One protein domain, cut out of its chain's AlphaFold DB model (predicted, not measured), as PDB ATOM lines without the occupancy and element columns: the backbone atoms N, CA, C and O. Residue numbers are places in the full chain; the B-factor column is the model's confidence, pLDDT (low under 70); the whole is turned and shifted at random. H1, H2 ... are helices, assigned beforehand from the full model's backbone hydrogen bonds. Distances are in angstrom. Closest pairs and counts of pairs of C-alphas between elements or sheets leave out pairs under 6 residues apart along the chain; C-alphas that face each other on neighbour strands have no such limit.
ATOM      1  N   ALA A  19       9.552  -3.977 -50.682       81.81
ATOM      2  CA  ALA A  19       9.353  -3.224 -49.443       81.81
ATOM      3  C   ALA A  19       9.217  -1.710 -49.701       81.81
ATOM      4  O   ALA A  19       8.352  -1.065 -49.116       81.81
ATOM      5  N   GLN A  20      10.005  -1.142 -50.620       84.50
ATOM      6  CA  GLN A  20       9.872   0.246 -51.073       84.50
ATOM      7  C   GLN A  20       8.556   0.477 -51.807       84.50
ATOM      8  O   GLN A  20       7.914   1.491 -51.556       84.50
ATOM      9  N   ALA A  21       8.114  -0.455 -52.657       86.12
ATOM     10  CA  ALA A  21       6.817  -0.360 -53.321       86.12
ATOM     11  C   ALA A  21       5.656  -0.401 -52.312       86.12
ATOM     12  O   ALA A  21       4.745   0.420 -52.395       86.12
ATOM     13  N   ILE A  22       5.715  -1.286 -51.309       91.00
ATOM     14  CA  ILE A  22       4.723  -1.341 -50.225       91.00
ATOM     15  C   ILE A  22       4.730  -0.031 -49.426       91.00
ATOM     16  O   ILE A  22       3.670   0.551 -49.205       91.00
ATOM     17  N   MET A  23       5.902   0.484 -49.045       90.62
ATOM     18  CA  MET A  23       6.015   1.761 -48.328       90.62
ATOM     19  C   MET A  23       5.524   2.950 -49.166       90.62
ATOM     20  O   MET A  23       4.901   3.867 -48.627       90.62
ATOM     21  N   LEU A  24       5.728   2.929 -50.485       92.19
ATOM     22  CA  LEU A  24       5.202   3.940 -51.402       92.19
ATOM     23  C   LEU A  24       3.668   3.889 -51.447       92.19
ATOM     24  O   LEU A  24       3.020   4.915 -51.264       92.19
ATOM     25  N   ILE A  25       3.076   2.702 -51.593       93.19
ATOM     26  CA  ILE A  25       1.615   2.531 -51.594       93.19
ATOM     27  C   ILE A  25       1.019   2.984 -50.256       93.19
ATOM     28  O   ILE A  25       0.066   3.761 -50.232       93.19
ATOM     29  N   VAL A  26       1.610   2.562 -49.134       94.69
ATOM     30  CA  VAL A  26       1.174   2.962 -47.790       94.69
ATOM     31  C   VAL A  26       1.275   4.477 -47.606       94.69
ATOM     32  O   VAL A  26       0.336   5.093 -47.101       94.69
ATOM     33  N   SER A  27       2.364   5.109 -48.053       92.94
ATOM     34  CA  SER A  27       2.522   6.563 -47.934       92.94
ATOM     35  C   SER A  27       1.504   7.340 -48.774       92.94
ATOM     36  O   SER A  27       0.962   8.328 -48.285       92.94
ATOM     37  N   ILE A  28       1.149   6.862 -49.974       94.12
ATOM     38  CA  ILE A  28       0.081   7.448 -50.802       94.12
ATOM     39  C   ILE A  28      -1.285   7.306 -50.117       94.12
ATOM     40  O   ILE A  28      -2.050   8.270 -50.051       94.12
ATOM     41  N   VAL A  29      -1.583   6.134 -49.547       95.38
ATOM     42  CA  VAL A  29      -2.828   5.907 -48.793       95.38
ATOM     43  C   VAL A  29      -2.923   6.870 -47.604       95.38
ATOM     44  O   VAL A  29      -3.946   7.537 -47.430       95.38
ATOM     45  N   PHE A  30      -1.855   7.014 -46.815       95.00
ATOM     46  CA  PHE A  30      -1.827   7.969 -45.705       95.00
ATOM     47  C   PHE A  30      -1.877   9.427 -46.168       95.00
ATOM     48  O   PHE A  30      -2.550  10.225 -45.518       95.00
ATOM     49  N   ALA A  31      -1.250   9.785 -47.289       94.31
ATOM     50  CA  ALA A  31      -1.317  11.136 -47.847       94.31
ATOM     51  C   ALA A  31      -2.759  11.552 -48.187       94.31
ATOM     52  O   ALA A  31      -3.123  12.715 -48.012       94.31
ATOM     53  N   ILE A  32      -3.601  10.602 -48.608       93.50
ATOM     54  CA  ILE A  32      -5.023  10.840 -48.893       93.50
ATOM     55  C   ILE A  32      -5.870  10.808 -47.609       93.50
ATOM     56  O   ILE A  32      -6.739  11.661 -47.415       93.50
ATOM     57  N   LEU A  33      -5.630   9.850 -46.706       94.12
ATOM     58  CA  LEU A  33      -6.436   9.678 -45.490       94.12
ATOM     59  C   LEU A  33      -6.150  10.731 -44.410       94.12
ATOM     60  O   LEU A  33      -7.080  11.191 -43.740       94.12
ATOM     61  N   ALA A  34      -4.894  11.148 -44.243       93.56
ATOM     62  CA  ALA A  34      -4.482  12.118 -43.231       93.56
ATOM     63  C   ALA A  34      -5.282  13.437 -43.267       93.56
ATOM     64  O   ALA A  34      -5.818  13.820 -42.222       93.56
ATOM     65  N   PRO A  35      -5.458  14.133 -44.412       91.62
ATOM     66  CA  PRO A  35      -6.230  15.377 -44.447       91.62
ATOM     67  C   PRO A  35      -7.720  15.176 -44.128       91.62
ATOM     68  O   PRO A  35      -8.358  16.079 -43.580       91.62
ATOM     69  N   ILE A  36      -8.291  14.006 -44.429       90.31
ATOM     70  CA  ILE A  36      -9.685  13.681 -44.094       90.31
ATOM     71  C   ILE A  36      -9.826  13.516 -42.578       90.31
ATOM     72  O   ILE A  36     -10.691  14.147 -41.965       90.31
ATOM     73  N   LEU A  37      -8.939  12.729 -41.963       90.81
ATOM     74  CA  LEU A  37      -8.909  12.522 -40.514       90.81
ATOM     75  C   LEU A  37      -8.663  13.835 -39.759       90.81
ATOM     76  O   LEU A  37      -9.374  14.129 -38.798       90.81
ATOM     77  N   ALA A  38      -7.731  14.665 -40.236       90.12
ATOM     78  CA  ALA A  38      -7.448  15.974 -39.652       90.12
ATOM     79  C   ALA A  38      -8.686  16.886 -39.654       90.12
ATOM     80  O   ALA A  38      -8.996  17.523 -38.646       90.12
ATOM     81  N   ARG A  39      -9.452  16.911 -40.755       87.94
ATOM     82  CA  ARG A  39     -10.706  17.681 -40.839       87.94
ATOM     83  C   ARG A  39     -11.774  17.160 -39.880       87.94
ATOM     84  O   ARG A  39     -12.441  17.962 -39.228       87.94
ATOM     85  N   LEU A  40     -11.942  15.843 -39.773       87.75
ATOM     86  CA  LEU A  40     -12.907  15.248 -38.844       87.75
ATOM     87  C   LEU A  40     -12.551  15.558 -37.387       87.75
ATOM     88  O   LEU A  40     -13.430  15.938 -36.612       87.75
ATOM     89  N   LEU A  41     -11.266  15.466 -37.040       88.38
ATOM     90  CA  LEU A  41     -10.760  15.823 -35.718       88.38
ATOM     91  C   LEU A  41     -10.992  17.308 -35.416       88.38
ATOM     92  O   LEU A  41     -11.518  17.637 -34.356       88.38
ATOM     93  N   TYR A  42     -10.680  18.198 -36.363       87.81
ATOM     94  CA  TYR A  42     -10.929  19.636 -36.232       87.81
ATOM     95  C   TYR A  42     -12.407  19.938 -35.936       87.81
ATOM     96  O   TYR A  42     -12.722  20.637 -34.971       87.81
ATOM     97  N   LEU A  43     -13.329  19.353 -36.708       84.75
ATOM     98  CA  LEU A  43     -14.771  19.523 -36.498       84.75
ATOM     99  C   LEU A  43     -15.235  18.932 -35.159       84.75
ATOM    100  O   LEU A  43     -16.086  19.512 -34.485       84.75
ATOM    101  N   ALA A  44     -14.687  17.786 -34.746       87.06
ATOM    102  CA  ALA A  44     -15.002  17.173 -33.459       87.06
ATOM    103  C   ALA A  44     -14.547  18.044 -32.276       87.06
ATOM    104  O   ALA A  44     -15.326  18.259 -31.345       87.06
ATOM    105  N   ILE A  45     -13.329  18.592 -32.335       88.50
ATOM    106  CA  ILE A  45     -12.792  19.497 -31.311       88.50
ATOM    107  C   ILE A  45     -13.615  20.785 -31.257       88.50
ATOM    108  O   ILE A  45     -14.006  21.204 -30.169       88.50
ATOM    109  N   SER A  46     -13.935  21.376 -32.414       87.25
ATOM    110  CA  SER A  46     -14.765  22.583 -32.503       87.25
ATOM    111  C   SER A  46     -16.116  22.382 -31.810       87.25
ATOM    112  O   SER A  46     -16.469  23.126 -30.898       87.25
ATOM    113  N   ARG A  47     -16.824  21.286 -32.126       87.62
ATOM    114  CA  ARG A  47     -18.110  20.964 -31.484       87.62
ATOM    115  C   ARG A  47     -17.985  20.715 -29.981       87.62
ATOM    116  O   ARG A  47     -18.859  21.125 -29.224       87.62
ATOM    117  N   LYS A  48     -16.907  20.064 -29.530       90.12
ATOM    118  CA  LYS A  48     -16.662  19.830 -28.099       90.12
ATOM    119  C   LYS A  48     -16.439  21.140 -27.336       90.12
ATOM    120  O   LYS A  48     -16.913  21.260 -26.207       90.12
ATOM    121  N   ARG A  49     -15.753  22.115 -27.943       91.00
ATOM    122  CA  ARG A  49     -15.526  23.443 -27.347       91.00
ATOM    123  C   ARG A  49     -16.828  24.217 -27.151       91.00
ATOM    124  O   ARG A  49     -16.998  24.795 -26.085       91.00
ATOM    125  N   GLU A  50     -17.748  24.158 -28.109       90.88
ATOM    126  CA  GLU A  50     -19.064  24.807 -27.994       90.88
ATOM    127  C   GLU A  50     -19.874  24.278 -26.807       90.88
ATOM    128  O   GLU A  50     -20.365  25.054 -25.993       90.88
ATOM    129  N   TYR A  51     -19.956  22.955 -26.638       92.81
ATOM    130  CA  TYR A  51     -20.682  22.394 -25.495       92.81
ATOM    131  C   TYR A  51     -20.004  22.690 -24.148       92.81
ATOM    132  O   TYR A  51     -20.682  22.810 -23.131       92.81
ATOM    133  N   LEU A  52     -18.671  22.789 -24.116       93.12
ATOM    134  CA  LEU A  52     -17.940  23.189 -22.910       93.12
ATOM    135  C   LEU A  52     -18.220  24.660 -22.577       93.12
ATOM    136  O   LEU A  52     -18.420  24.996 -21.408       93.12
ATOM    137  N   ALA A  53     -18.278  25.522 -23.594       92.81
ATOM    138  CA  ALA A  53     -18.659  26.919 -23.438       92.81
ATOM    139  C   ALA A  53     -20.083  27.049 -22.874       92.81
ATOM    140  O   ALA A  53     -20.267  27.768 -21.895       92.81
ATOM    141  N   ASP A  54     -21.050  26.285 -23.393       94.38
ATOM    142  CA  ASP A  54     -22.425  26.243 -22.870       94.38
ATOM    143  C   ASP A  54     -22.471  25.810 -21.402       94.38
ATOM    144  O   ASP A  54     -23.098  26.474 -20.576       94.38
ATOM    145  N   ALA A  55     -21.763  24.732 -21.054       94.50
ATOM    146  CA  ALA A  55     -21.689  24.242 -19.680       94.50
ATOM    147  C   ALA A  55     -21.096  25.291 -18.728       94.50
ATOM    148  O   ALA A  55     -21.566  25.474 -17.605       94.50
ATOM    149  N   SER A  56     -20.064  25.998 -19.186       94.06
ATOM    150  CA  SER A  56     -19.366  27.017 -18.396       94.06
ATOM    151  C   SER A  56     -20.213  28.277 -18.237       94.06
ATOM    152  O   SER A  56     -20.280  28.835 -17.144       94.06
ATOM    153  N   ALA A  57     -20.914  28.692 -19.293       94.06
ATOM    154  CA  ALA A  57     -21.858  29.800 -19.260       94.06
ATOM    155  C   ALA A  57     -23.050  29.491 -18.344       94.06
ATOM    156  O   ALA A  57     -23.434  30.337 -17.532       94.06
ATOM    157  N   ALA A  58     -23.609  28.279 -18.417       94.38
ATOM    158  CA  ALA A  58     -24.699  27.846 -17.546       94.38
ATOM    159  C   ALA A  58     -24.268  27.859 -16.075       94.38
ATOM    160  O   ALA A  58     -24.994  28.382 -15.229       94.38
ATOM    161  N   ARG A  59     -23.049  27.385 -15.789       92.94
ATOM    162  CA  ARG A  59     -22.455  27.414 -14.448       92.94
ATOM    163  C   ARG A  59     -22.235  28.832 -13.933       92.94
ATOM    164  O   ARG A  59     -22.609  29.130 -12.801       92.94
ATOM    165  N   LEU A  60     -21.658  29.710 -14.753       92.88
ATOM    166  CA  LEU A  60     -21.322  31.079 -14.358       92.88
ATOM    167  C   LEU A  60     -22.571  31.942 -14.141       92.88
ATOM    168  O   LEU A  60     -22.689  32.644 -13.140       92.88
ATOM    169  N   THR A  61     -23.522  31.882 -15.073       92.62
ATOM    170  CA  THR A  61     -24.762  32.673 -15.000       92.62
ATOM    171  C   THR A  61     -25.768  32.092 -14.010       92.62
ATOM    172  O   THR A  61     -26.661  32.805 -13.547       92.62
ATOM    173  N   ARG A  62     -25.637  30.795 -13.702       93.62
ATOM    174  CA  ARG A  62     -26.632  29.979 -13.005       93.62
ATOM    175  C   ARG A  62     -28.012  30.028 -13.666       93.62
ATOM    176  O   ARG A  62     -29.001  29.749 -13.003       93.62
ATOM    177  N   TYR A  63     -28.112  30.375 -14.951       93.88
ATOM    178  CA  TYR A  63     -29.397  30.604 -15.617       93.88
ATOM    179  C   TYR A  63     -29.499  29.874 -16.969       93.88
ATOM    180  O   TYR A  63     -29.481  30.505 -18.028       93.88
ATOM    181  N   PRO A  64     -29.612  28.529 -16.956       94.62
ATOM    182  CA  PRO A  64     -29.609  27.722 -18.177       94.62
ATOM    183  C   PRO A  64     -30.809  27.999 -19.096       94.62
ATOM    184  O   PRO A  64     -30.644  28.004 -20.313       94.62
ATOM    185  N   GLU A  65     -31.989  28.309 -18.545       93.38
ATOM    186  CA  GLU A  65     -33.170  28.638 -19.363       93.38
ATOM    187  C   GLU A  65     -32.984  29.946 -20.141       93.38
ATOM    188  O   GLU A  65     -33.340  30.034 -21.315       93.38
ATOM    189  N   GLY A  66     -32.352  30.955 -19.531       92.25
ATOM    190  CA  GLY A  66     -32.027  32.202 -20.223       92.25
ATOM    191  C   GLY A  66     -31.067  31.995 -21.387       92.25
ATOM    192  O   GLY A  66     -31.256  32.583 -22.449       92.25
ATOM    193  N   LEU A  67     -30.071  31.121 -21.216       93.25
ATOM    194  CA  LEU A  67     -29.154  30.753 -22.296       93.25
ATOM    195  C   LEU A  67     -29.878  30.013 -23.425       93.25
ATOM    196  O   LEU A  67     -29.654  30.320 -24.594       93.25
ATOM    197  N   ALA A  68     -30.780  29.084 -23.093       94.44
ATOM    198  CA  ALA A  68     -31.601  28.388 -24.080       94.44
ATOM    199  C   ALA A  68     -32.482  29.364 -24.879       94.44
ATOM    200  O   ALA A  68     -32.509  29.301 -26.108       94.44
ATOM    201  N   SER A  69     -33.139  30.304 -24.194       92.69
ATOM    202  CA  SER A  69     -33.953  31.350 -24.823       92.69
ATOM    203  C   SER A  69     -33.118  32.279 -25.709       92.69
ATOM    204  O   SER A  69     -33.513  32.580 -26.835       92.69
ATOM    205  N   ALA A  70     -31.926  32.680 -25.258       91.50
ATOM    206  CA  ALA A  70     -31.012  33.489 -26.060       91.50
ATOM    207  C   ALA A  70     -30.597  32.763 -27.348       91.50
ATOM    208  O   ALA A  70     -30.650  33.347 -28.429       91.50
ATOM    209  N   LEU A  71     -30.243  31.476 -27.262       90.69
ATOM    210  CA  LEU A  71     -29.911  30.667 -28.437       90.69
ATOM    211  C   LEU A  71     -31.100  30.510 -29.388       90.69
ATOM    212  O   LEU A  71     -30.908  30.532 -30.602       90.69
ATOM    213  N   GLU A  72     -32.317  30.381 -28.862       90.12
ATOM    214  CA  GLU A  72     -33.539  30.327 -29.665       90.12
ATOM    215  C   GLU A  72     -33.725  31.622 -30.467       90.12
ATOM    216  O   GLU A  72     -33.848  31.566 -31.693       90.12
ATOM    217  N   VAL A  73     -33.601  32.784 -29.814       87.88
ATOM    218  CA  VAL A  73     -33.666  34.103 -30.468       87.88
ATOM    219  C   VAL A  73     -32.574  34.249 -31.528       87.88
ATOM    220  O   VAL A  73     -32.874  34.619 -32.664       87.88
ATOM    221  N   ILE A  74     -31.324  33.902 -31.212       85.31
ATOM    222  CA  ILE A  74     -30.214  34.002 -32.172       85.31
ATOM    223  C   ILE A  74     -30.448  33.063 -33.363       85.31
ATOM    224  O   ILE A  74     -30.228  33.456 -34.505       85.31
ATOM    225  N   SER A  75     -30.940  31.843 -33.125       82.06
ATOM    226  CA  SER A  75     -31.220  30.874 -34.191       82.06
ATOM    227  C   SER A  75     -32.402  31.263 -35.080       82.06
ATOM    228  O   SER A  75     -32.440  30.874 -36.246       82.06
ATOM    229  N   SER A  76     -33.345  32.043 -34.542       80.31
ATOM    230  CA  SER A  76     -34.491  32.563 -35.290       80.31
ATOM    231  C   SER A  76     -34.116  33.715 -36.225       80.31
ATOM    232  O   SER A  76     -34.834  33.983 -37.188       80.31
ATOM    233  N   ASN A  77     -32.982  34.382 -35.983       72.19
ATOM    234  CA  ASN A  77     -32.535  35.477 -36.823       72.19
ATOM    235  C   ASN A  77     -31.901  34.941 -38.116       72.19
ATOM    236  O   ASN A  77     -30.841  34.314 -38.114       72.19
ATOM    237  N   THR A  78     -32.562  35.201 -39.243       61.78
ATOM    238  CA  THR A  78     -32.161  34.702 -40.562       61.78
ATOM    239  C   THR A  78     -31.469  35.747 -41.432       61.78
ATOM    240  O   THR A  78     -31.388  35.537 -42.648       61.78
ATOM    241  N   LEU A  79     -30.998  36.868 -40.877       66.56
ATOM    242  CA  LEU A  79     -30.298  37.890 -41.660       66.56
ATOM    243  C   LEU A  79     -29.087  37.261 -42.383       66.56
ATOM    244  O   LEU A  79     -28.219  36.671 -41.734       66.56
ATOM    245  N   PRO A  80     -29.045  37.281 -43.730       62.56
ATOM    246  CA  PRO A  80     -27.897  36.776 -44.465       62.56
ATOM    247  C   PRO A  80     -26.688  37.673 -44.184       62.56
ATOM    248  O   PRO A  80     -26.726  38.874 -44.426       62.56
ATOM    249  N   LEU A  81     -25.615  37.078 -43.671       67.81
ATOM    250  CA  LEU A  81     -24.331  37.750 -43.520       67.81
ATOM    251  C   LEU A  81     -23.606  37.700 -44.868       67.81
ATOM    252  O   LEU A  81     -23.187  36.623 -45.294       67.81
ATOM    253  N   GLU A  82     -23.452  38.847 -45.531       63.75
ATOM    254  CA  GLU A  82     -22.750  38.946 -46.824       63.75
ATOM    255  C   GLU A  82     -21.265  38.542 -46.720       63.75
ATOM    256  O   GLU A  82     -20.710  37.977 -47.656       63.75
ATOM    257  N   ALA A  83     -20.641  38.741 -45.552       65.75
ATOM    258  CA  ALA A  83     -19.212  38.502 -45.315       65.75
ATOM    259  C   ALA A  83     -18.877  37.165 -44.610       65.75
ATOM    260  O   ALA A  83     -17.762  36.974 -44.116       65.75
ATOM    261  N   ALA A  84     -19.824  36.227 -44.502       66.88
ATOM    262  CA  ALA A  84     -19.576  34.968 -43.800       66.88
ATOM    263  C   ALA A  84     -18.661  34.023 -44.609       66.88
ATOM    264  O   ALA A  84     -19.083  33.411 -45.589       66.88
ATOM    265  N   ASN A  85     -17.414  33.848 -44.157       73.19
ATOM    266  CA  ASN A  85     -16.436  32.924 -44.738       73.19
ATOM    267  C   ASN A  85     -16.216  31.705 -43.813       73.19
ATOM    268  O   ASN A  85     -16.448  31.762 -42.607       73.19
ATOM    269  N   LYS A  86     -15.714  30.587 -44.353       71.75
ATOM    270  CA  LYS A  86     -15.343  29.385 -43.581       71.75
ATOM    271  C   LYS A  86     -14.290  29.670 -42.506       71.75
ATOM    272  O   LYS A  86     -14.307  29.014 -41.473       71.75
ATOM    273  N   VAL A  87     -13.409  30.645 -42.743       78.38
ATOM    274  CA  VAL A  87     -12.364  31.067 -41.792       78.38
ATOM    275  C   VAL A  87     -12.963  31.802 -40.591       78.38
ATOM    276  O   VAL A  87     -12.524  31.597 -39.465       78.38
ATOM    277  N   THR A  88     -13.990  32.625 -40.815       79.25
ATOM    278  CA  THR A  88     -14.636  33.419 -39.759       79.25
ATOM    279  C   THR A  88     -15.792  32.682 -39.087       79.25
ATOM    280  O   THR A  88     -16.197  33.075 -38.000       79.25
ATOM    281  N   ALA A  89     -16.284  31.582 -39.668       75.19
ATOM    282  CA  ALA A  89     -17.370  30.762 -39.124       75.19
ATOM    283  C   ALA A  89     -17.223  30.378 -37.629       75.19
ATOM    284  O   ALA A  89     -18.238  30.407 -36.931       75.19
ATOM    285  N   PRO A  90     -16.021  30.067 -37.093       76.44
ATOM    286  CA  PRO A  90     -15.842  29.789 -35.665       76.44
ATOM    287  C   PRO A  90     -16.043  30.999 -34.741       76.44
ATOM    288  O   PRO A  90     -16.228  30.806 -33.546       76.44
ATOM    289  N   MET A  91     -16.006  32.232 -35.259       80.69
ATOM    290  CA  MET A  91     -16.245  33.446 -34.462       80.69
ATOM    291  C   MET A  91     -17.735  33.753 -34.265       80.69
ATOM    292  O   MET A  91     -18.088  34.596 -33.444       80.69
ATOM    293  N   PHE A  92     -18.619  33.082 -35.004       78.25
ATOM    294  CA  PHE A  92     -20.062  33.266 -34.884       78.25
ATOM    295  C   PHE A  92     -20.669  32.276 -33.890       78.25
ATOM    296  O   PHE A  92     -20.324  31.097 -33.891       78.25
ATOM    297  N   ILE A  93     -21.647  32.751 -33.111       78.88
ATOM    298  CA  ILE A  93     -22.412  31.951 -32.135       78.88
ATOM    299  C   ILE A  93     -23.262  30.874 -32.834       78.88
ATOM    300  O   ILE A  93     -23.436  29.767 -32.327       78.88
ATOM    301  N   VAL A  94     -23.799  31.196 -34.015       76.75
ATOM    302  CA  VAL A  94     -24.579  30.280 -34.861       76.75
ATOM    303  C   VAL A  94     -23.907  30.183 -36.220       76.75
ATOM    304  O   VAL A  94     -23.444  31.183 -36.758       76.75
ATOM    305  N   ASN A  95     -23.855  28.974 -36.786       74.25
ATOM    306  CA  ASN A  95     -23.188  28.729 -38.062       74.25
ATOM    307  C   ASN A  95     -23.853  29.532 -39.207       74.25
ATOM    308  O   ASN A  95     -24.959  29.185 -39.633       74.25
ATOM    309  N   PRO A  96     -23.174  30.547 -39.773       70.12
ATOM    310  CA  PRO A  96     -23.762  31.409 -40.799       70.12
ATOM    311  C   PRO A  96     -23.904  30.701 -42.158       70.12
ATOM    312  O   PRO A  96     -24.631  31.161 -43.037       70.12
ATOM    313  N   LEU A  97     -23.252  29.547 -42.340       69.56
ATOM    314  CA  LEU A  97     -23.228  28.781 -43.591       69.56
ATOM    315  C   LEU A  97     -24.376  27.752 -43.696       69.56
ATOM    316  O   LEU A  97     -24.477  27.036 -44.696       69.56
ATOM    317  N   LEU A  98     -25.258  27.672 -42.689       60.34
ATOM    318  CA  LEU A  98     -26.346  26.683 -42.591       60.34
ATOM    319  C   LEU A  98     -27.407  26.787 -43.702       60.34
ATOM    320  O   LEU A  98     -28.082  25.795 -43.986       60.34
ATOM    321  N   LYS A  99     -27.547  27.943 -44.374       56.34
ATOM    322  CA  LYS A  99     -28.626  28.177 -45.354       56.34
ATOM    323  C   LYS A  99     -28.615  27.237 -46.567       56.34
ATOM    324  O   LYS A  99     -29.652  27.107 -47.207       56.34
ATOM    325  N   LYS A 100     -27.507  26.555 -46.900       53.72
ATOM    326  CA  LYS A 100     -27.432  25.833 -48.184       53.72
ATOM    327  C   LYS A 100     -27.949  24.388 -48.212       53.72
ATOM    328  O   LYS A 100     -28.363  23.993 -49.293       53.72
ATOM    329  N   LYS A 101     -27.984  23.580 -47.133       49.44
ATOM    330  CA  LYS A 101     -28.476  22.172 -47.216       49.44
ATOM    331  C   LYS A 101     -28.997  21.638 -45.869       49.44
ATOM    332  O   LYS A 101     -28.215  21.456 -44.945       49.44
ATOM    333  N   LYS A 102     -30.294  21.318 -45.758       51.88
ATOM    334  CA  LYS A 102     -30.991  21.006 -44.484       51.88
ATOM    335  C   LYS A 102     -30.748  19.614 -43.855       51.88
ATOM    336  O   LYS A 102     -31.307  19.357 -42.797       51.88
ATOM    337  N   LYS A 103     -29.936  18.713 -44.432       49.91
ATOM    338  CA  LYS A 103     -29.674  17.380 -43.819       49.91
ATOM    339  C   LYS A 103     -28.220  16.887 -43.888       49.91
ATOM    340  O   LYS A 103     -27.746  16.268 -42.946       49.91
ATOM    341  N   VAL A 104     -27.469  17.235 -44.936       46.94
ATOM    342  CA  VAL A 104     -26.043  16.854 -45.096       46.94
ATOM    343  C   VAL A 104     -25.045  17.829 -44.451       46.94
ATOM    344  O   VAL A 104     -23.852  17.549 -44.390       46.94
ATOM    345  N   SER A 105     -25.513  18.970 -43.940       54.56
ATOM    346  CA  SER A 105     -24.666  19.994 -43.310       54.56
ATOM    347  C   SER A 105     -24.283  19.677 -41.864       54.56
ATOM    348  O   SER A 105     -23.282  20.203 -41.387       54.56
ATOM    349  N   ALA A 106     -25.009  18.802 -41.160       57.12
ATOM    350  CA  ALA A 106     -24.706  18.473 -39.764       57.12
ATOM    351  C   ALA A 106     -23.337  17.783 -39.600       57.12
ATOM    352  O   ALA A 106     -22.630  18.014 -38.619       57.12
ATOM    353  N   LEU A 107     -22.927  16.984 -40.592       52.69
ATOM    354  CA  LEU A 107     -21.657  16.251 -40.562       52.69
ATOM    355  C   LEU A 107     -20.443  17.167 -40.786       52.69
ATOM    356  O   LEU A 107     -19.396  16.944 -40.179       52.69
ATOM    357  N   THR A 108     -20.600  18.228 -41.585       56.69
ATOM    358  CA  THR A 108     -19.535  19.180 -41.956       56.69
ATOM    359  C   THR A 108     -19.649  20.545 -41.270       56.69
ATOM    360  O   THR A 108     -18.881  21.455 -41.578       56.69
ATOM    361  N   SER A 109     -20.585  20.708 -40.330       66.88
ATOM    362  CA  SER A 109     -20.741  21.951 -39.570       66.88
ATOM    363  C   SER A 109     -19.640  22.108 -38.525       66.88
ATOM    364  O   SER A 109     -19.361  21.184 -37.759       66.88
ATOM    365  N   THR A 110     -19.064  23.311 -38.464       72.00
ATOM    366  CA  THR A 110     -18.099  23.732 -37.432       72.00
ATOM    367  C   THR A 110     -18.729  23.817 -36.041       72.00
ATOM    368  O   THR A 110     -18.024  23.713 -35.040       72.00
ATOM    369  N   HIS A 111     -20.056  23.939 -35.988       77.38
ATOM    370  CA  HIS A 111     -20.853  24.052 -34.771       77.38
ATOM    371  C   HIS A 111     -21.839  22.890 -34.641       77.38
ATOM    372  O   HIS A 111     -22.332  22.392 -35.661       77.38
ATOM    373  N   PRO A 112     -22.157  22.447 -33.411       82.25
ATOM    374  CA  PRO A 112     -23.266  21.536 -33.204       82.25
ATOM    375  C   PRO A 112     -24.587  22.257 -33.525       82.25
ATOM    376  O   PRO A 112     -24.670  23.483 -33.400       82.25
ATOM    377  N   PRO A 113     -25.627  21.530 -33.960       85.06
ATOM    378  CA  PRO A 113     -26.921  22.140 -34.242       85.06
ATOM    379  C   PRO A 113     -27.477  22.824 -32.984       85.06
ATOM    380  O   PRO A 113     -27.450  22.273 -31.883       85.06
ATOM    381  N   THR A 114     -27.999  24.039 -33.158       85.69
ATOM    382  CA  THR A 114     -28.504  24.881 -32.060       85.69
ATOM    383  C   THR A 114     -29.651  24.224 -31.299       85.69
ATOM    384  O   THR A 114     -29.723  24.344 -30.080       85.69
ATOM    385  N   SER A 115     -30.502  23.458 -31.987       88.38
ATOM    386  CA  SER A 115     -31.610  22.716 -31.378       88.38
ATOM    387  C   SER A 115     -31.148  21.701 -30.328       88.38
ATOM    388  O   SER A 115     -31.793  21.557 -29.291       88.38
ATOM    389  N   GLU A 116     -30.014  21.028 -30.547       90.38
ATOM    390  CA  GLU A 116     -29.447  20.106 -29.560       90.38
ATOM    391  C   GLU A 116     -28.941  20.858 -28.329       90.38
ATOM    392  O   GLU A 116     -29.209  20.429 -27.211       90.38
ATOM    393  N   ARG A 117     -28.255  21.994 -28.521       92.94
ATOM    394  CA  ARG A 117     -27.760  22.840 -27.420       92.94
ATOM    395  C   ARG A 117     -28.913  23.336 -26.548       92.94
ATOM    396  O   ARG A 117     -28.870  23.185 -25.331       92.94
ATOM    397  N   ILE A 118     -29.979  23.841 -27.176       94.12
ATOM    398  CA  ILE A 118     -31.201  24.291 -26.492       94.12
ATOM    399  C   ILE A 118     -31.815  23.139 -25.689       94.12
ATOM    400  O   ILE A 118     -32.147  23.313 -24.518       94.12
ATOM    401  N   LYS A 119     -31.926  21.946 -26.285       95.06
ATOM    402  CA  LYS A 119     -32.482  20.769 -25.606       95.06
ATOM    403  C   LYS A 119     -31.655  20.362 -24.381       95.06
ATOM    404  O   LYS A 119     -32.230  20.030 -23.347       95.06
ATOM    405  N   ILE A 120     -30.324  20.410 -24.475       95.38
ATOM    406  CA  ILE A 120     -29.428  20.117 -23.346       95.38
ATOM    407  C   ILE A 120     -29.639  21.145 -22.231       95.38
ATOM    408  O   ILE A 120     -29.908  20.759 -21.101       95.38
ATOM    409  N   LEU A 121     -29.596  22.442 -22.545       95.12
ATOM    410  CA  LEU A 121     -29.746  23.507 -21.546       95.12
ATOM    411  C   LEU A 121     -31.107  23.468 -20.835       95.12
ATOM    412  O   LEU A 121     -31.161  23.606 -19.615       95.12
ATOM    413  N   ARG A 122     -32.199  23.212 -21.568       95.25
ATOM    414  CA  ARG A 122     -33.551  23.085 -20.988       95.25
ATOM    415  C   ARG A 122     -33.729  21.840 -20.121       95.25
ATOM    416  O   ARG A 122     -34.530  21.853 -19.193       95.25
ATOM    417  N   SER A 123     -32.997  20.766 -20.419       94.31
ATOM    418  CA  SER A 123     -33.055  19.523 -19.637       94.31
ATOM    419  C   SER A 123     -32.185  19.547 -18.380       94.31
ATOM    420  O   SER A 123     -32.310  18.650 -17.547       94.31
ATOM    421  N   MET A 124     -31.368  20.588 -18.185       93.50
ATOM    422  CA  MET A 124     -30.592  20.756 -16.957       93.50
ATOM    423  C   MET A 124     -31.502  20.919 -15.751       93.50
ATOM    424  O   MET A 124     -32.410  21.745 -15.769       93.50
ATOM    425  N   TYR A 125     -31.231  20.184 -14.674       90.94
ATOM    426  CA  TYR A 125     -31.940  20.340 -13.403       90.94
ATOM    427  C   TYR A 125     -31.350  21.470 -12.545       90.94
ATOM    428  O   TYR A 125     -32.090  22.325 -12.060       90.94
ATOM    429  N   GLY A 126     -30.022  21.529 -12.435       91.19
ATOM    430  CA  GLY A 126     -29.275  22.611 -11.789       91.19
ATOM    431  C   GLY A 126     -28.451  23.431 -12.781       91.19
ATOM    432  O   GLY A 126     -28.746  23.469 -13.976       91.19
ATOM    433  N   ALA A 127     -27.424  24.111 -12.277       92.00
ATOM    434  CA  ALA A 127     -26.448  24.859 -13.071       92.00
ATOM    435  C   ALA A 127     -25.032  24.251 -13.012       92.00
ATOM    436  O   ALA A 127     -24.089  24.824 -13.555       92.00
ATOM    437  N   GLY A 128     -24.850  23.112 -12.338       92.38
ATOM    438  CA  GLY A 128     -23.545  22.483 -12.178       92.38
ATOM    439  C   GLY A 128     -23.048  21.779 -13.443       92.38
ATOM    440  O   GLY A 128     -23.807  21.443 -14.355       92.38
ATOM    441  N   PHE A 129     -21.749  21.475 -13.472       93.00
ATOM    442  CA  PHE A 129     -21.160  20.650 -14.531       93.00
ATOM    443  C   PHE A 129     -21.717  19.219 -14.541       93.00
ATOM    444  O   PHE A 129     -21.922  18.653 -15.612       93.00
ATOM    445  N   LEU A 130     -22.013  18.647 -13.370       91.94
ATOM    446  CA  LEU A 130     -22.666  17.338 -13.272       91.94
ATOM    447  C   LEU A 130     -24.052  17.354 -13.931       91.94
ATOM    448  O   LEU A 130     -24.356  16.461 -14.720       91.94
ATOM    449  N   ASP A 131     -24.842  18.399 -13.671       92.88
ATOM    450  CA  ASP A 131     -26.179  18.574 -14.252       92.88
ATOM    451  C   ASP A 131     -26.117  18.740 -15.771       92.88
ATOM    452  O   ASP A 131     -26.940  18.195 -16.507       92.88
ATOM    453  N   TYR A 132     -25.118  19.473 -16.267       93.81
ATOM    454  CA  TYR A 132     -24.906  19.605 -17.705       93.81
ATOM    455  C   TYR A 132     -24.524  18.261 -18.334       93.81
ATOM    456  O   TYR A 132     -25.052  17.888 -19.378       93.81
ATOM    457  N   GLN A 133     -23.617  17.508 -17.705       93.69
ATOM    458  CA  GLN A 133     -23.146  16.227 -18.230       93.69
ATOM    459  C   GLN A 133     -24.254  15.161 -18.247       93.69
ATOM    460  O   GLN A 133     -24.321  14.386 -19.204       93.69
ATOM    461  N   SER A 134     -25.136  15.127 -17.242       92.44
ATOM    462  CA  SER A 134     -26.298  14.227 -17.224       92.44
ATOM    463  C   SER A 134     -27.322  14.596 -18.303       92.44
ATOM    464  O   SER A 134     -27.800  13.724 -19.029       92.44
ATOM    465  N   SER A 135     -27.575  15.892 -18.491       94.19
ATOM    466  CA  SER A 135     -28.452  16.422 -19.548       94.19
ATOM    467  C   SER A 135     -27.885  16.183 -20.947       94.19
ATOM    468  O   SER A 135     -28.598  15.858 -21.892       94.19
ATOM    469  N   PHE A 136     -26.566  16.275 -21.097       94.25
ATOM    470  CA  PHE A 136     -25.901  15.928 -22.344       94.25
ATOM    471  C   PHE A 136     -26.042  14.438 -22.667       94.25
ATOM    472  O   PHE A 136     -26.349  14.089 -23.806       94.25
ATOM    473  N   ALA A 137     -25.851  13.563 -21.676       93.06
ATOM    474  CA  ALA A 137     -25.981  12.120 -21.858       93.06
ATOM    475  C   ALA A 137     -27.414  11.704 -22.235       93.06
ATOM    476  O   ALA A 137     -27.584  10.807 -23.059       93.06
ATOM    477  N   SER A 138     -28.438  12.387 -21.704       91.56
ATOM    478  CA  SER A 138     -29.838  12.123 -22.062       91.56
ATOM    479  C   SER A 138     -30.160  12.517 -23.510       91.56
ATOM    480  O   SER A 138     -30.928  11.834 -24.186       91.56
ATOM    481  N   VAL A 139     -29.540  13.583 -24.028       90.75
ATOM    482  CA  VAL A 139     -29.722  14.028 -25.420       90.75
ATOM    483  C   VAL A 139     -28.836  13.245 -26.398       90.75
ATOM    484  O   VAL A 139     -29.268  12.963 -27.516       90.75
ATOM    485  N   LYS A 140     -27.610  12.878 -26.000       89.56
ATOM    486  CA  LYS A 140     -26.634  12.141 -26.820       89.56
ATOM    487  C   LYS A 140     -26.058  10.921 -26.086       89.56
ATOM    488  O   LYS A 140     -24.896  10.951 -25.677       89.56
ATOM    489  N   PRO A 141     -26.790   9.796 -26.033       82.44
ATOM    490  CA  PRO A 141     -26.357   8.608 -25.290       82.44
ATOM    491  C   PRO A 141     -25.097   7.939 -25.864       82.44
ATOM    492  O   PRO A 141     -24.357   7.287 -25.138       82.44
ATOM    493  N   LYS A 142     -24.823   8.107 -27.165       83.06
ATOM    494  CA  LYS A 142     -23.648   7.521 -27.843       83.06
ATOM    495  C   LYS A 142     -22.405   8.420 -27.819       83.06
ATOM    496  O   LYS A 142     -21.371   8.037 -28.361       83.06
ATOM    497  N   ALA A 143     -22.498   9.634 -27.273       84.31
ATOM    498  CA  ALA A 143     -21.388  10.580 -27.273       84.31
ATOM    499  C   ALA A 143     -20.522  10.437 -26.013       84.31
ATOM    500  O   ALA A 143     -21.017  10.196 -24.917       84.31
ATOM    501  N   SER A 144     -19.211  10.631 -26.168       85.12
ATOM    502  CA  SER A 144     -18.267  10.642 -25.046       85.12
ATOM    503  C   SER A 144     -18.535  11.804 -24.083       85.12
ATOM    504  O   SER A 144     -18.963  12.875 -24.521       85.12
ATOM    505  N   SER A 145     -18.159  11.641 -22.810       87.75
ATOM    506  CA  SER A 145     -18.167  12.727 -21.816       87.75
ATOM    507  C   SER A 145     -17.443  13.973 -22.336       87.75
ATOM    508  O   SER A 145     -16.302  13.900 -22.808       87.75
ATOM    509  N   ILE A 146     -18.105  15.128 -22.252       89.56
ATOM    510  CA  ILE A 146     -17.542  16.404 -22.715       89.56
ATOM    511  C   ILE A 146     -16.703  17.030 -21.617       89.56
ATOM    512  O   ILE A 146     -15.612  17.535 -21.889       89.56
ATOM    513  N   ILE A 147     -17.205  16.965 -20.387       91.00
ATOM    514  CA  ILE A 147     -16.561  17.568 -19.231       91.00
ATOM    515  C   ILE A 147     -15.416  16.657 -18.766       91.00
ATOM    516  O   ILE A 147     -15.599  15.434 -18.681       91.00
ATOM    517  N   PRO A 148     -14.217  17.211 -18.502       89.38
ATOM    518  CA  PRO A 148     -13.092  16.425 -18.016       89.38
ATOM    519  C   PRO A 148     -13.397  15.847 -16.633       89.38
ATOM    520  O   PRO A 148     -14.030  16.493 -15.799       89.38
ATOM    521  N   LYS A 149     -12.888  14.641 -16.359       88.31
ATOM    522  CA  LYS A 149     -13.110  13.939 -15.082       88.31
ATOM    523  C   LYS A 149     -12.711  14.782 -13.863       88.31
ATOM    524  O   LYS A 149     -13.354  14.674 -12.827       88.31
ATOM    525  N   SER A 150     -11.698  15.641 -13.992       88.12
ATOM    526  CA  SER A 150     -11.281  16.576 -12.940       88.12
ATOM    527  C   SER A 150     -12.383  17.567 -12.553       88.12
ATOM    528  O   SER A 150     -12.604  17.786 -11.369       88.12
ATOM    529  N   ALA A 151     -13.120  18.108 -13.526       85.12
ATOM    530  CA  ALA A 151     -14.211  19.056 -13.292       85.12
ATOM    531  C   ALA A 151     -15.509  18.385 -12.806       85.12
ATOM    532  O   ALA A 151     -16.378  19.057 -12.263       85.12
ATOM    533  N   LEU A 152     -15.642  17.065 -12.970       84.19
ATOM    534  CA  LEU A 152     -16.762  16.285 -12.428       84.19
ATOM    535  C   LEU A 152     -16.546  15.873 -10.962       84.19
ATOM    536  O   LEU A 152     -17.488  15.440 -10.307       84.19
ATOM    537  N   ARG A 153     -15.322  16.004 -10.424       78.81
ATOM    538  CA  ARG A 153     -15.030  15.690  -9.013       78.81
ATOM    539  C   ARG A 153     -15.650  16.692  -8.045       78.81
ATOM    540  O   ARG A 153     -16.000  16.315  -6.932       78.81
TER     541      ARG A 153
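Overview. This is residues 19 to 153 of the 297 residues of the protein "Peptidase_M48 domain-containing protein" of Candidatus Omnitrophica bacterium (UniProt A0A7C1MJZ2). What shape? Long helix H1 sticks out by residues 19 to 38 from a body where its end packs on H4 and H5. What parts? There are 135 printed residues with six named helices, H1 to H6, all helix and loose, with radius of gyration of the C-alphas 18.4 A and spans 61 by 44 by 23 A.

Arrangement. Which touch? H2, residues 64 to 76, touches H4, residues 114 to 123; C-alphas Ala 68 and Ile 118 are closest, 4.8 A. And backbones? H1, residues 19 to 61, has 37 of 39 O i to N i+4 pairs within hydrogen-bond range.

Along the chain. Where first? C-alpha 19 is at (9.353, -3.224, -49.443), and H1 is 60.3 A long. What remains? H3 is residues 105 to 108, H5 129 to 139, and H6 149 to 152, with C-alpha 152 at (-16.762, 16.285, -12.428).

Size, cuts and confidence. Any cut? The printed part has no cut; the link H2 to H3 is long. Low confidence? Residues 78 to 84 and 97 to 109 are under pLDDT 70.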